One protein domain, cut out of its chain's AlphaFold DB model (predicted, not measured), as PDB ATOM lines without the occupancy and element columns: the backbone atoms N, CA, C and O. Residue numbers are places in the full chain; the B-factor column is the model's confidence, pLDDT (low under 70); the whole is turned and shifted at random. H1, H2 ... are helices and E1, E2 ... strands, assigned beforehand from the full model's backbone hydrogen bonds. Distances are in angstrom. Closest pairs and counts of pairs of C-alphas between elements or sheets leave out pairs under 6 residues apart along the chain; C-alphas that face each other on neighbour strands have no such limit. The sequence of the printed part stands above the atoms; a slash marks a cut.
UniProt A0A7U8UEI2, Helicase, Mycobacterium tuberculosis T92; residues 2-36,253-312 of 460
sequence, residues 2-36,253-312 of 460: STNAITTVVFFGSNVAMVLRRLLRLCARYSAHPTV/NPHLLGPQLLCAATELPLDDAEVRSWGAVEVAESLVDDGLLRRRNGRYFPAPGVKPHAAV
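AT A GLANCE: This is residues 2 to 36 and 253 to 312 of the 460 residues of the protein "Helicase" of Mycobacterium tuberculosis T92 (UniProt A0A7U8UEI2). A long helix, H1, runs along one side of a small head, with H2 side by side with it; the short helices H3 and H4 and a two-stranded hairpin, E1 and E2, lie beyond H2, apart from H1. Residues 2 to 10 of H1 stick out from the body as an arm. The printed part has 95 residues, with four named helices followed by two strands in the order H1 H2 H3 H4 E1 E2; E1 and E2 form an antiparallel sheet, and the class is mostly helix. The whole is compact, with a radius of gyration of the C-alphas of 13.9 A and spans of 47 by 35 by 25 A.

IN THESE COORDINATES: H1, residues 2 to 29, is 41.5 A long and begins at C-alpha 2, (132.390, 82.873, 108.269). H2, residues 254 to 267, is 19.7 A long. H3 is residues 272 to 277, and H4, residues 281 to 289, is 12.4 A long. E1 is residues 293 to 296; E2, residues 299 to 302, ends at C-alpha 302, (159.818, 107.160, 119.607).

HOW THE PARTS SIT: H1 touches H2 at a shallow tilt of 24 degrees, the same way, the closest C-alphas being those of Arg 22 and Ala 264, 6.1 A apart. H2 touches H4, closest at Gly 258 and Val 283, C-alphas 6.0 A apart, only just about perpendicular at 70.1 degrees. H3 and H4 are close but not clearly touching; the C-alphas of Val 275 and Val 281 are closest, 5.8 A apart. In the hairpin E1 and E2, N 294 and O 301 are 2.8 A apart, within hydrogen-bond range. Every O i to N i+4 pair is within range in H3 and H4, against 23 of 24 in H1 and 9 of 10 in H2.

THE WHOLE: Ser 2 and Asn 297 have the C-alphas farthest apart, 47.0 A. Residues 37 to 252 are not printed, and C-alphas 36 and 253 are 23.8 A apart across the cut. The links printed whole are tight. Residues 2 to 9 have pLDDT under 70.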
ATOM      1  N   SER A   2     132.369  82.825 106.798       23.97
ATOM      2  CA  SER A   2     132.390  82.873 108.269       23.97
ATOM      3  C   SER A   2     133.755  83.222 108.877       23.97
ATOM      4  O   SER A   2     133.804  83.821 109.943       23.97
ATOM      5  N   THR A   3     134.861  82.936 108.180       25.16
ATOM      6  CA  THR A   3     136.224  83.222 108.665       25.16
ATOM      7  C   THR A   3     136.488  84.720 108.843       25.16
ATOM      8  O   THR A   3     137.118  85.110 109.813       25.16
ATOM      9  N   ASN A   4     135.950  85.579 107.967       30.09
ATOM     10  CA  ASN A   4     136.215  87.018 108.047       30.09
ATOM     11  C   ASN A   4     135.573  87.675 109.277       30.09
ATOM     12  O   ASN A   4     136.169  88.585 109.831       30.09
ATOM     13  N   ALA A   5     134.392  87.228 109.718       33.91
ATOM     14  CA  ALA A   5     133.707  87.852 110.853       33.91
ATOM     15  C   ALA A   5     134.448  87.591 112.174       33.91
ATOM     16  O   ALA A   5     134.674  88.522 112.939       33.91
ATOM     17  N   ILE A   6     134.901  86.350 112.392       41.59
ATOM     18  CA  ILE A   6     135.672  85.977 113.585       41.59
ATOM     19  C   ILE A   6     137.023  86.702 113.586       41.59
ATOM     20  O   ILE A   6     137.385  87.304 114.590       41.59
ATOM     21  N   THR A   7     137.735  86.739 112.453       46.22
ATOM     22  CA  THR A   7     139.012  87.468 112.359       46.22
ATOM     23  C   THR A   7     138.845  88.970 112.606       46.22
ATOM     24  O   THR A   7     139.683  89.565 113.276       46.22
ATOM     25  N   THR A   8     137.762  89.591 112.124       53.06
ATOM     26  CA  THR A   8     137.487  91.010 112.397       53.06
ATOM     27  C   THR A   8     137.200  91.265 113.878       53.06
ATOM     28  O   THR A   8     137.710  92.244 114.411       53.06
ATOM     29  N   VAL A   9     136.447  90.392 114.559       63.75
ATOM     30  CA  VAL A   9     136.179  90.523 116.006       63.75
ATOM     31  C   VAL A   9     137.462  90.364 116.821       63.75
ATOM     32  O   VAL A   9     137.727  91.194 117.687       63.75
ATOM     33  N   VAL A  10     138.290  89.364 116.498       74.25
ATOM     34  CA  VAL A  10     139.586  89.144 117.159       74.25
ATOM     35  C   VAL A  10     140.492  90.364 116.966       74.25
ATOM     36  O   VAL A  10     141.002  90.905 117.941       74.25
ATOM     37  N   PHE A  11     140.661  90.853 115.734       80.31
ATOM     38  CA  PHE A  11     141.557  91.979 115.439       80.31
ATOM     39  C   PHE A  11     141.073  93.305 116.045       80.31
ATOM     40  O   PHE A  11     141.861  94.046 116.634       80.31
ATOM     41  N   PHE A  12     139.775  93.606 115.934       82.94
ATOM     42  CA  PHE A  12     139.187  94.802 116.539       82.94
ATOM     43  C   PHE A  12     139.282  94.752 118.066       82.94
ATOM     44  O   PHE A  12     139.773  95.697 118.679       82.94
ATOM     45  N   GLY A  13     138.881  93.632 118.678       85.25
ATOM     46  CA  GLY A  13     138.959  93.439 120.126       85.25
ATOM     47  C   GLY A  13     140.388  93.562 120.654       85.25
ATOM     48  O   GLY A  13     140.611  94.198 121.677       85.25
ATOM     49  N   SER A  14     141.369  93.056 119.907       89.88
ATOM     50  CA  SER A  14     142.791  93.174 120.250       89.88
ATOM     51  C   SER A  14     143.302  94.616 120.161       89.88
ATOM     52  O   SER A  14     144.075  95.050 121.012       89.88
ATOM     53  N   ASN A  15     142.839  95.401 119.179       89.88
ATOM     54  CA  ASN A  15     143.196  96.820 119.089       89.88
ATOM     55  C   ASN A  15     142.598  97.606 120.252       89.88
ATOM     56  O   ASN A  15     143.287  98.415 120.868       89.88
ATOM     57  N   VAL A  16     141.328  97.347 120.572       91.12
ATOM     58  CA  VAL A  16     140.655  97.957 121.722       91.12
ATOM     59  C   VAL A  16     141.369  97.586 123.021       91.12
ATOM     60  O   VAL A  16     141.603  98.472 123.838       91.12
ATOM     61  N   ALA A  17     141.799  96.331 123.186       92.81
ATOM     62  CA  ALA A  17     142.587  95.903 124.340       92.81
ATOM     63  C   ALA A  17     143.856  96.753 124.506       92.81
ATOM     64  O   ALA A  17     144.108  97.306 125.575       92.81
ATOM     65  N   MET A  18     144.625  96.940 123.429       93.56
ATOM     66  CA  MET A  18     145.845  97.753 123.475       93.56
ATOM     67  C   MET A  18     145.567  99.232 123.755       93.56
ATOM     68  O   MET A  18     146.312  99.860 124.508       93.56
ATOM     69  N   VAL A  19     144.478  99.787 123.217       93.94
ATOM     70  CA  VAL A  19     144.046 101.160 123.524       93.94
ATOM     71  C   VAL A  19     143.674 101.305 125.005       93.94
ATOM     72  O   VAL A  19     144.119 102.253 125.649       93.94
ATOM     73  N   LEU A  20     142.918 100.360 125.571       94.12
ATOM     74  CA  LEU A  20     142.546 100.374 126.991       94.12
ATOM     75  C   LEU A  20     143.771 100.233 127.901       94.12
ATOM     76  O   LEU A  20     143.914 100.992 128.856       94.12
ATOM     77  N   ARG A  21     144.696  99.320 127.583       94.25
ATOM     78  CA  ARG A  21     145.950  99.145 128.337       94.25
ATOM     79  C   ARG A  21     146.810 100.411 128.316       94.25
ATOM     80  O   ARG A  21     147.328 100.809 129.358       94.25
ATOM     81  N   ARG A  22     146.915 101.085 127.164       94.56
ATOM     82  CA  ARG A  22     147.592 102.390 127.032       94.56
ATOM     83  C   ARG A  22     146.921 103.479 127.868       94.56
ATOM     84  O   ARG A  22     147.614 104.226 128.553       94.56
ATOM     85  N   LEU A  23     145.590 103.538 127.862       95.12
ATOM     86  CA  LEU A  23     144.834 104.484 128.682       95.12
ATOM     87  C   LEU A  23     145.086 104.260 130.180       95.12
ATOM     88  O   LEU A  23     145.447 105.200 130.883       95.12
ATOM     89  N   LEU A  24     144.954 103.020 130.661       94.19
ATOM     90  CA  LEU A  24     145.164 102.682 132.075       94.19
ATOM     91  C   LEU A  24     146.596 102.976 132.533       94.19
ATOM     92  O   LEU A  24     146.805 103.490 133.632       94.19
ATOM     93  N   ARG A  25     147.576 102.716 131.666       93.12
ATOM     94  CA  ARG A  25     148.978 103.081 131.879       93.12
ATOM     95  C   ARG A  25     149.162 104.590 132.062       93.12
ATOM     96  O   ARG A  25     149.871 105.018 132.973       93.12
ATOM     97  N   LEU A  26     148.519 105.406 131.225       95.12
ATOM     98  CA  LEU A  26     148.563 106.862 131.366       95.12
ATOM     99  C   LEU A  26     147.888 107.320 132.658       95.12
ATOM    100  O   LEU A  26     148.468 108.126 133.379       95.12
ATOM    101  N   CYS A  27     146.723 106.772 133.008       95.25
ATOM    102  CA  CYS A  27     146.076 107.068 134.286       95.25
ATOM    103  C   CYS A  27     147.016 106.782 135.469       95.25
ATOM    104  O   CYS A  27     147.221 107.662 136.306       95.25
ATOM    105  N   ALA A  28     147.671 105.616 135.482       93.00
ATOM    106  CA  ALA A  28     148.620 105.246 136.530       93.00
ATOM    107  C   ALA A  28     149.807 106.223 136.627       93.00
ATOM    108  O   ALA A  28     150.229 106.577 137.726       93.00
ATOM    109  N   ARG A  29     150.311 106.735 135.493       93.19
ATOM    110  CA  ARG A  29     151.381 107.751 135.460       93.19
ATOM    111  C   ARG A  29     150.991 109.066 136.145       93.19
ATOM    112  O   ARG A  29     151.879 109.756 136.659       93.19
ATOM    113  N   TYR A  30     149.703 109.403 136.132       94.75
ATOM    114  CA  TYR A  30     149.118 110.568 136.800       94.75
ATOM    115  C   TYR A  30     148.487 110.220 138.161       94.75
ATOM    116  O   TYR A  30     147.683 110.993 138.674       94.75
ATOM    117  N   SER A  31     148.849 109.073 138.751       94.62
ATOM    118  CA  SER A  31     148.338 108.600 140.045       94.62
ATOM    119  C   SER A  31     146.811 108.436 140.096       94.62
ATOM    120  O   SER A  31     146.200 108.554 141.156       94.62
ATOM    121  N   ALA A  32     146.185 108.166 138.948       96.12
ATOM    122  CA  ALA A  32     144.765 107.870 138.831       96.12
ATOM    123  C   ALA A  32     144.546 106.367 138.592       96.12
ATOM    124  O   ALA A  32     145.155 105.769 137.705       96.12
ATOM    125  N   HIS A  33     143.625 105.769 139.349       93.50
ATOM    126  CA  HIS A  33     143.281 104.346 139.265       93.50
ATOM    127  C   HIS A  33     141.772 104.185 139.022       93.50
ATOM    128  O   HIS A  33     141.017 103.940 139.964       93.50
ATOM    129  N   PRO A  34     141.297 104.404 137.781       93.75
ATOM    130  CA  PRO A  34     139.874 104.347 137.476       93.75
ATOM    131  C   PRO A  34     139.327 102.924 137.629       93.75
ATOM    132  O   PRO A  34     139.979 101.946 137.265       93.75
ATOM    133  N   THR A  35     138.089 102.816 138.115       93.19
ATOM    134  CA  THR A  35     137.336 101.556 138.079       93.19
ATOM    135  C   THR A  35     136.754 101.363 136.682       93.19
ATOM    136  O   THR A  35     136.046 102.236 136.180       93.19
ATOM    137  N   VAL A  36     137.047 100.225 136.050       91.81
ATOM    138  CA  VAL A  36     136.526  99.887 134.720       91.81
ATOM    139  C   VAL A  36     135.307  98.986 134.877       91.81
ATOM    140  O   VAL A  36     135.407  97.894 135.428       91.81
ATOM    141  N   ASN A 253     149.441  89.824 119.051       88.94
ATOM    142  CA  ASN A 253     149.672  89.715 117.619       88.94
ATOM    143  C   ASN A 253     150.737  90.725 117.134       88.94
ATOM    144  O   ASN A 253     150.498  91.935 117.225       88.94
ATOM    145  N   PRO A 254     151.861  90.285 116.532       86.81
ATOM    146  CA  PRO A 254     152.946  91.181 116.123       86.81
ATOM    147  C   PRO A 254     152.525  92.292 115.151       86.81
ATOM    148  O   PRO A 254     152.982  93.430 115.266       86.81
ATOM    149  N   HIS A 255     151.604  91.999 114.224       84.12
ATOM    150  CA  HIS A 255     151.128  92.972 113.231       84.12
ATOM    151  C   HIS A 255     150.289  94.096 113.846       84.12
ATOM    152  O   HIS A 255     150.178  95.176 113.268       84.12
ATOM    153  N   LEU A 256     149.687  93.834 115.004       87.38
ATOM    154  CA  LEU A 256     148.894  94.794 115.761       87.38
ATOM    155  C   LEU A 256     149.755  95.518 116.795       87.38
ATOM    156  O   LEU A 256     149.646  96.735 116.943       87.38
ATOM    157  N   LEU A 257     150.625  94.774 117.481       90.19
ATOM    158  CA  LEU A 257     151.513  95.300 118.509       90.19
ATOM    159  C   LEU A 257     152.441  96.382 117.968       90.19
ATOM    160  O   LEU A 257     152.593  97.396 118.635       90.19
ATOM    161  N   GLY A 258     153.016  96.220 116.773       91.31
ATOM    162  CA  GLY A 258     153.981  97.184 116.229       91.31
ATOM    163  C   GLY A 258     153.460  98.632 116.238       91.31
ATOM    164  O   GLY A 258     153.999  99.477 116.960       91.31
ATOM    165  N   PRO A 259     152.365  98.935 115.518       91.25
ATOM    166  CA  PRO A 259     151.767 100.270 115.535       91.25
ATOM    167  C   PRO A 259     151.282 100.720 116.926       91.25
ATOM    168  O   PRO A 259     151.389 101.898 117.268       91.25
ATOM    169  N   GLN A 260     150.771  99.799 117.752       92.88
ATOM    170  CA  GLN A 260     150.291 100.108 119.105       92.88
ATOM    171  C   GLN A 260     151.432 100.483 120.066       92.88
ATOM    172  O   GLN A 260     151.269 101.400 120.871       92.88
ATOM    173  N   LEU A 261     152.595  99.833 119.955       93.94
ATOM    174  CA  LEU A 261     153.807 100.144 120.718       93.94
ATOM    175  C   LEU A 261     154.374 101.505 120.336       93.94
ATOM    176  O   LEU A 261     154.777 102.255 121.220       93.94
ATOM    177  N   LEU A 262     154.361 101.854 119.044       94.12
ATOM    178  CA  LEU A 262     154.756 103.190 118.599       94.12
ATOM    179  C   LEU A 262     153.867 104.256 119.241       94.12
ATOM    180  O   LEU A 262     154.386 105.203 119.827       94.12
ATOM    181  N   CYS A 263     152.543 104.073 119.205       94.88
ATOM    182  CA  CYS A 263     151.620 104.978 119.888       94.88
ATOM    183  C   CYS A 263     151.901 105.063 121.394       94.88
ATOM    184  O   CYS A 263     151.990 106.164 121.935       94.88
ATOM    185  N   ALA A 264     152.087 103.918 122.058       95.19
ATOM    186  CA  ALA A 264     152.349 103.863 123.490       95.19
ATOM    187  C   ALA A 264     153.653 104.583 123.870       95.19
ATOM    188  O   ALA A 264     153.662 105.343 124.836       95.19
ATOM    189  N   ALA A 265     154.731 104.387 123.103       94.88
ATOM    190  CA  ALA A 265     156.021 105.041 123.319       94.88
ATOM    191  C   ALA A 265     155.953 106.556 123.076       94.88
ATOM    192  O   ALA A 265     156.598 107.319 123.795       94.88
ATOM    193  N   THR A 266     155.170 107.001 122.083       94.38
ATOM    194  CA  THR A 266     154.915 108.427 121.826       94.38
ATOM    195  C   THR A 266     154.187 109.107 122.982       94.38
ATOM    196  O   THR A 266     154.469 110.263 123.279       94.38
ATOM    197  N   GLU A 267     153.273 108.401 123.639       94.62
ATOM    198  CA  GLU A 267     152.505 108.923 124.775       94.62
ATOM    199  C   GLU A 267     153.340 108.992 126.054       94.62
ATOM    200  O   GLU A 267     153.337 109.998 126.762       94.62
ATOM    201  N   LEU A 268     154.060 107.912 126.352       93.81
ATOM    202  CA  LEU A 268     154.938 107.800 127.508       93.81
ATOM    203  C   LEU A 268     156.027 106.761 127.186       93.81
ATOM    204  O   LEU A 268     155.686 105.675 126.716       93.81
ATOM    205  N   PRO A 269     157.321 107.019 127.456       94.56
ATOM    206  CA  PRO A 269     158.382 106.051 127.171       94.56
ATOM    207  C   PRO A 269     158.133 104.711 127.866       94.56
ATOM    208  O   PRO A 269     157.849 104.700 129.063       94.56
ATOM    209  N   LEU A 270     158.209 103.609 127.118       95.19
ATOM    210  CA  LEU A 270     157.977 102.255 127.635       95.19
ATOM    211  C   LEU A 270     159.217 101.759 128.374       95.19
ATOM    212  O   LEU A 270     160.326 102.000 127.901       95.19
ATOM    213  N   ASP A 271     159.060 101.051 129.486       94.25
ATOM    214  CA  ASP A 271     160.176 100.348 130.127       94.25
ATOM    215  C   ASP A 271     160.251  98.856 129.740       94.25
ATOM    216  O   ASP A 271     159.332  98.280 129.151       94.25
ATOM    217  N   ASP A 272     161.380  98.216 130.057       92.75
ATOM    218  CA  ASP A 272     161.617  96.800 129.749       92.75
ATOM    219  C   ASP A 272     160.643  95.844 130.484       92.75
ATOM    220  O   ASP A 272     160.470  94.693 130.071       92.75
ATOM    221  N   ALA A 273     160.033  96.255 131.601       92.00
ATOM    222  CA  ALA A 273     159.053  95.438 132.320       92.00
ATOM    223  C   ALA A 273     157.677  95.504 131.638       92.00
ATOM    224  O   ALA A 273     157.047  94.464 131.435       92.00
ATOM    225  N   GLU A 274     157.258  96.693 131.207       91.06
ATOM    226  CA  GLU A 274     156.040  96.936 130.437       91.06
ATOM    227  C   GLU A 274     156.066  96.152 129.122       91.06
ATOM    228  O   GLU A 274     155.144  95.381 128.847       91.06
ATOM    229  N   VAL A 275     157.154  96.257 128.349       92.75
ATOM    230  CA  VAL A 275     157.306  95.536 127.071       92.75
ATOM    231  C   VAL A 275     157.220  94.018 127.268       92.75
ATOM    232  O   VAL A 275     156.548  93.331 126.494       92.75
ATOM    233  N   ARG A 276     157.827  93.478 128.334       92.81
ATOM    234  CA  ARG A 276     157.713  92.049 128.674       92.81
ATOM    235  C   ARG A 276     156.295  91.656 129.075       92.81
ATOM    236  O   ARG A 276     155.815  90.624 128.619       92.81
ATOM    237  N   SER A 277     155.612  92.478 129.872       90.56
ATOM    238  CA  SER A 277     154.232  92.208 130.303       90.56
ATOM    239  C   SER A 277     153.245  92.137 129.132       90.56
ATOM    240  O   SER A 277     152.239  91.435 129.204       90.56
ATOM    241  N   TRP A 278     153.542  92.835 128.032       91.00
ATOM    242  CA  TRP A 278     152.735  92.823 126.813       91.00
ATOM    243  C   TRP A 278     153.160  91.743 125.810       91.00
ATOM    244  O   TRP A 278     152.578  91.673 124.733       91.00
ATOM    245  N   GLY A 279     154.161  90.913 126.133       91.69
ATOM    246  CA  GLY A 279     154.703  89.921 125.199       91.69
ATOM    247  C   GLY A 279     155.330  90.556 123.953       91.69
ATOM    248  O   GLY A 279     155.320  89.962 122.883       91.69
ATOM    249  N   ALA A 280     155.837  91.785 124.077       93.06
ATOM    250  CA  ALA A 280     156.175  92.655 122.955       93.06
ATOM    251  C   ALA A 280     157.686  92.783 122.688       93.06
ATOM    252  O   ALA A 280     158.093  93.669 121.942       93.06
ATOM    253  N   VAL A 281     158.519  91.932 123.298       93.62
ATOM    254  CA  VAL A 281     159.992  92.051 123.262       93.62
ATOM    255  C   VAL A 281     160.526  92.017 121.830       93.62
ATOM    256  O   VAL A 281     161.148  92.983 121.400       93.62
ATOM    257  N   GLU A 282     160.199  90.971 121.069       94.00
ATOM    258  CA  GLU A 282     160.665  90.803 119.682       94.00
ATOM    259  C   GLU A 282     160.186  91.943 118.769       94.00
ATOM    260  O   GLU A 282     160.926  92.450 117.930       94.00
ATOM    261  N   VAL A 283     158.942  92.398 118.961       93.50
ATOM    262  CA  VAL A 283     158.358  93.495 118.176       93.50
ATOM    263  C   VAL A 283     159.041  94.823 118.507       93.50
ATOM    264  O   VAL A 283     159.323  95.613 117.610       93.50
ATOM    265  N   ALA A 284     159.327  95.081 119.785       93.56
ATOM    266  CA  ALA A 284     160.028  96.286 120.211       93.56
ATOM    267  C   ALA A 284     161.471  96.317 119.689       93.56
ATOM    268  O   ALA A 284     161.932  97.378 119.277       93.56
ATOM    269  N   GLU A 285     162.163  95.175 119.674       93.88
ATOM    270  CA  GLU A 285     163.500  95.036 119.084       93.88
ATOM    271  C   GLU A 285     163.471  95.295 117.574       93.88
ATOM    272  O   GLU A 285     164.199  96.165 117.103       93.88
ATOM    273  N   SER A 286     162.536  94.681 116.841       95.12
ATOM    274  CA  SER A 286     162.348  94.949 115.407       95.12
ATOM    275  C   SER A 286     162.084  96.431 115.115       95.12
ATOM    276  O   SER A 286     162.634  96.981 114.168       95.12
ATOM    277  N   LEU A 287     161.272  97.115 115.930       93.81
ATOM    278  CA  LEU A 287     161.008  98.549 115.757       93.81
ATOM    279  C   LEU A 287     162.234  99.428 116.056       93.81
ATOM    280  O   LEU A 287     162.321 100.547 115.543       93.81
ATOM    281  N   VAL A 288     163.150  98.966 116.913       94.62
ATOM    282  CA  VAL A 288     164.438  99.633 117.151       94.62
ATOM    283  C   VAL A 288     165.364  99.434 115.955       94.62
ATOM    284  O   VAL A 288     165.969 100.409 115.509       94.62
ATOM    285  N   ASP A 289     165.418  98.222 115.406       94.75
ATOM    286  CA  ASP A 289     166.206  97.899 114.211       94.75
ATOM    287  C   ASP A 289     165.726  98.687 112.981       94.75
ATOM    288  O   ASP A 289     166.536  99.235 112.233       94.75
ATOM    289  N   ASP A 290     164.408  98.862 112.837       92.31
ATOM    290  CA  ASP A 290     163.783  99.702 111.805       92.31
ATOM    291  C   ASP A 290     163.989 101.215 112.042       92.31
ATOM    292  O   ASP A 290     163.572 102.053 111.237       92.31
ATOM    293  N   GLY A 291     164.606 101.603 113.163       93.00
ATOM    294  CA  GLY A 291     164.875 102.995 113.525       93.00
ATOM    295  C   GLY A 291     163.636 103.802 113.927       93.00
ATOM    296  O   GLY A 291     163.721 105.029 114.036       93.00
ATOM    297  N   LEU A 292     162.496 103.142 114.158       92.50
ATOM    298  CA  LEU A 292     161.231 103.759 114.573       92.50
ATOM    299  C   LEU A 292     161.165 103.980 116.091       92.50
ATOM    300  O   LEU A 292     160.546 104.945 116.552       92.50
ATOM    301  N   LEU A 293     161.836 103.123 116.864       94.44
ATOM    302  CA  LEU A 293     162.070 103.279 118.298       94.44
ATOM    303  C   LEU A 293     163.562 103.463 118.596       94.44
ATOM    304  O   LEU A 293     164.442 103.078 117.834       94.44
ATOM    305  N   ARG A 294     163.862 104.061 119.748       94.12
ATOM    306  CA  ARG A 294     165.218 104.217 120.284       94.12
ATOM    307  C   ARG A 294     165.246 103.761 121.731       94.12
ATOM    308  O   ARG A 294     164.494 104.284 122.553       94.12
ATOM    309  N   ARG A 295     166.152 102.844 122.062       93.44
ATOM    310  CA  ARG A 295     166.361 102.391 123.441       93.44
ATOM    311  C   ARG A 295     167.407 103.262 124.141       93.44
ATOM    312  O   ARG A 295     168.500 103.462 123.617       93.44
ATOM    313  N   ARG A 296     167.076 103.810 125.313       91.94
ATOM    314  CA  ARG A 296     167.974 104.606 126.174       91.94
ATOM    315  C   ARG A 296     167.665 104.318 127.641       91.94
ATOM    316  O   ARG A 296     166.513 104.419 128.041       91.94
ATOM    317  N   ASN A 297     168.682 103.994 128.442       88.44
ATOM    318  CA  ASN A 297     168.552 103.737 129.887       88.44
ATOM    319  C   ASN A 297     167.427 102.738 130.248       88.44
ATOM    320  O   ASN A 297     166.643 102.998 131.155       88.44
ATOM    321  N   GLY A 298     167.304 101.632 129.502       87.00
ATOM    322  CA  GLY A 298     166.260 100.618 129.742       87.00
ATOM    323  C   GLY A 298     164.832 101.074 129.413       87.00
ATOM    324  O   GLY A 298     163.869 100.507 129.923       87.00
ATOM    325  N   ARG A 299     164.687 102.133 128.604       93.25
ATOM    326  CA  ARG A 299     163.399 102.647 128.126       93.25
ATOM    327  C   ARG A 299     163.387 102.836 126.615       93.25
ATOM    328  O   ARG A 299     164.416 103.160 126.017       93.25
ATOM    329  N   TYR A 300     162.217 102.688 126.012       94.81
ATOM    330  CA  TYR A 300     161.963 102.856 124.587       94.81
ATOM    331  C   TYR A 300     161.286 104.202 124.328       94.81
ATOM    332  O   TYR A 300     160.250 104.526 124.912       94.81
ATOM    333  N   PHE A 301     161.878 104.978 123.428       94.38
ATOM    334  CA  PHE A 301     161.409 106.291 122.997       94.38
ATOM    335  C   PHE A 301     161.075 106.258 121.504       94.38
ATOM    336  O   PHE A 301     161.762 105.562 120.755       94.38
ATOM    337  N   PRO A 302     160.085 107.031 121.033       93.88
ATOM    338  CA  PRO A 302     159.818 107.160 119.607       93.88
ATOM    339  C   PRO A 302     160.971 107.886 118.905       93.88
ATOM    340  O   PRO A 302     161.609 108.785 119.467       93.88
ATOM    341  N   ALA A 303     161.230 107.533 117.650       91.94
ATOM    342  CA  ALA A 303     162.099 108.330 116.801       91.94
ATOM    343  C   ALA A 303     161.461 109.703 116.477       91.94
ATOM    344  O   ALA A 303     160.232 109.833 116.445       91.94
ATOM    345  N   PRO A 304     162.269 110.754 116.231       87.56
ATOM    346  CA  PRO A 304     161.748 112.069 115.862       87.56
ATOM    347  C   PRO A 304     160.870 112.014 114.603       87.56
ATOM    348  O   PRO A 304     161.242 111.388 113.615       87.56
ATOM    349  N   GLY A 305     159.724 112.699 114.624       84.00
ATOM    350  CA  GLY A 305     158.820 112.817 113.469       84.00
ATOM    351  C   GLY A 305     157.795 111.689 113.308       84.00
ATOM    352  O   GLY A 305     156.899 111.811 112.474       84.00
ATOM    353  N   VAL A 306     157.861 110.631 114.122       85.00
ATOM    354  CA  VAL A 306     156.881 109.534 114.098       85.00
ATOM    355  C   VAL A 306     155.538 110.020 114.663       85.00
ATOM    356  O   VAL A 306     155.461 110.481 115.800       85.00
ATOM    357  N   LYS A 307     154.469 109.920 113.860       87.19
ATOM    358  CA  LYS A 307     153.083 110.262 114.236       87.19
ATOM    359  C   LYS A 307     152.170 109.045 114.029       87.19
ATOM    360  O   LYS A 307     151.467 108.976 113.020       87.19
ATOM    361  N   PRO A 308     152.202 108.062 114.940       87.56
ATOM    362  CA  PRO A 308     151.619 106.746 114.692       87.56
ATOM    363  C   PRO A 308     150.089 106.739 114.836       87.56
ATOM    364  O   PRO A 308     149.419 105.971 114.152       87.56
ATOM    365  N   HIS A 309     149.514 107.638 115.646       88.44
ATOM    366  CA  HIS A 309     148.078 107.658 115.959       88.44
ATOM    367  C   HIS A 309     147.167 107.758 114.732       88.44
ATOM    368  O   HIS A 309     146.153 107.073 114.682       88.44
ATOM    369  N   ALA A 310     147.532 108.569 113.736       82.38
ATOM    370  CA  ALA A 310     146.728 108.750 112.523       82.38
ATOM    371  C   ALA A 310     146.765 107.534 111.580       82.38
ATOM    372  O   ALA A 310     145.884 107.382 110.741       82.38
ATOM    373  N   ALA A 311     147.783 106.680 111.707       77.31
ATOM    374  CA  ALA A 311     147.952 105.496 110.871       77.31
ATOM    375  C   ALA A 311     147.271 104.245 111.459       77.31
ATOM    376  O   ALA A 311     147.095 103.255 110.749       77.31
ATOM    377  N   VAL A 312     146.890 104.268 112.742       82.31
ATOM    378  CA  VAL A 312     146.247 103.132 113.417       82.31
ATOM    379  C   VAL A 312     144.731 103.230 113.288       82.31
ATOM    380  O   VAL A 312     144.077 103.975 114.015       82.31
TER     381      VAL A 312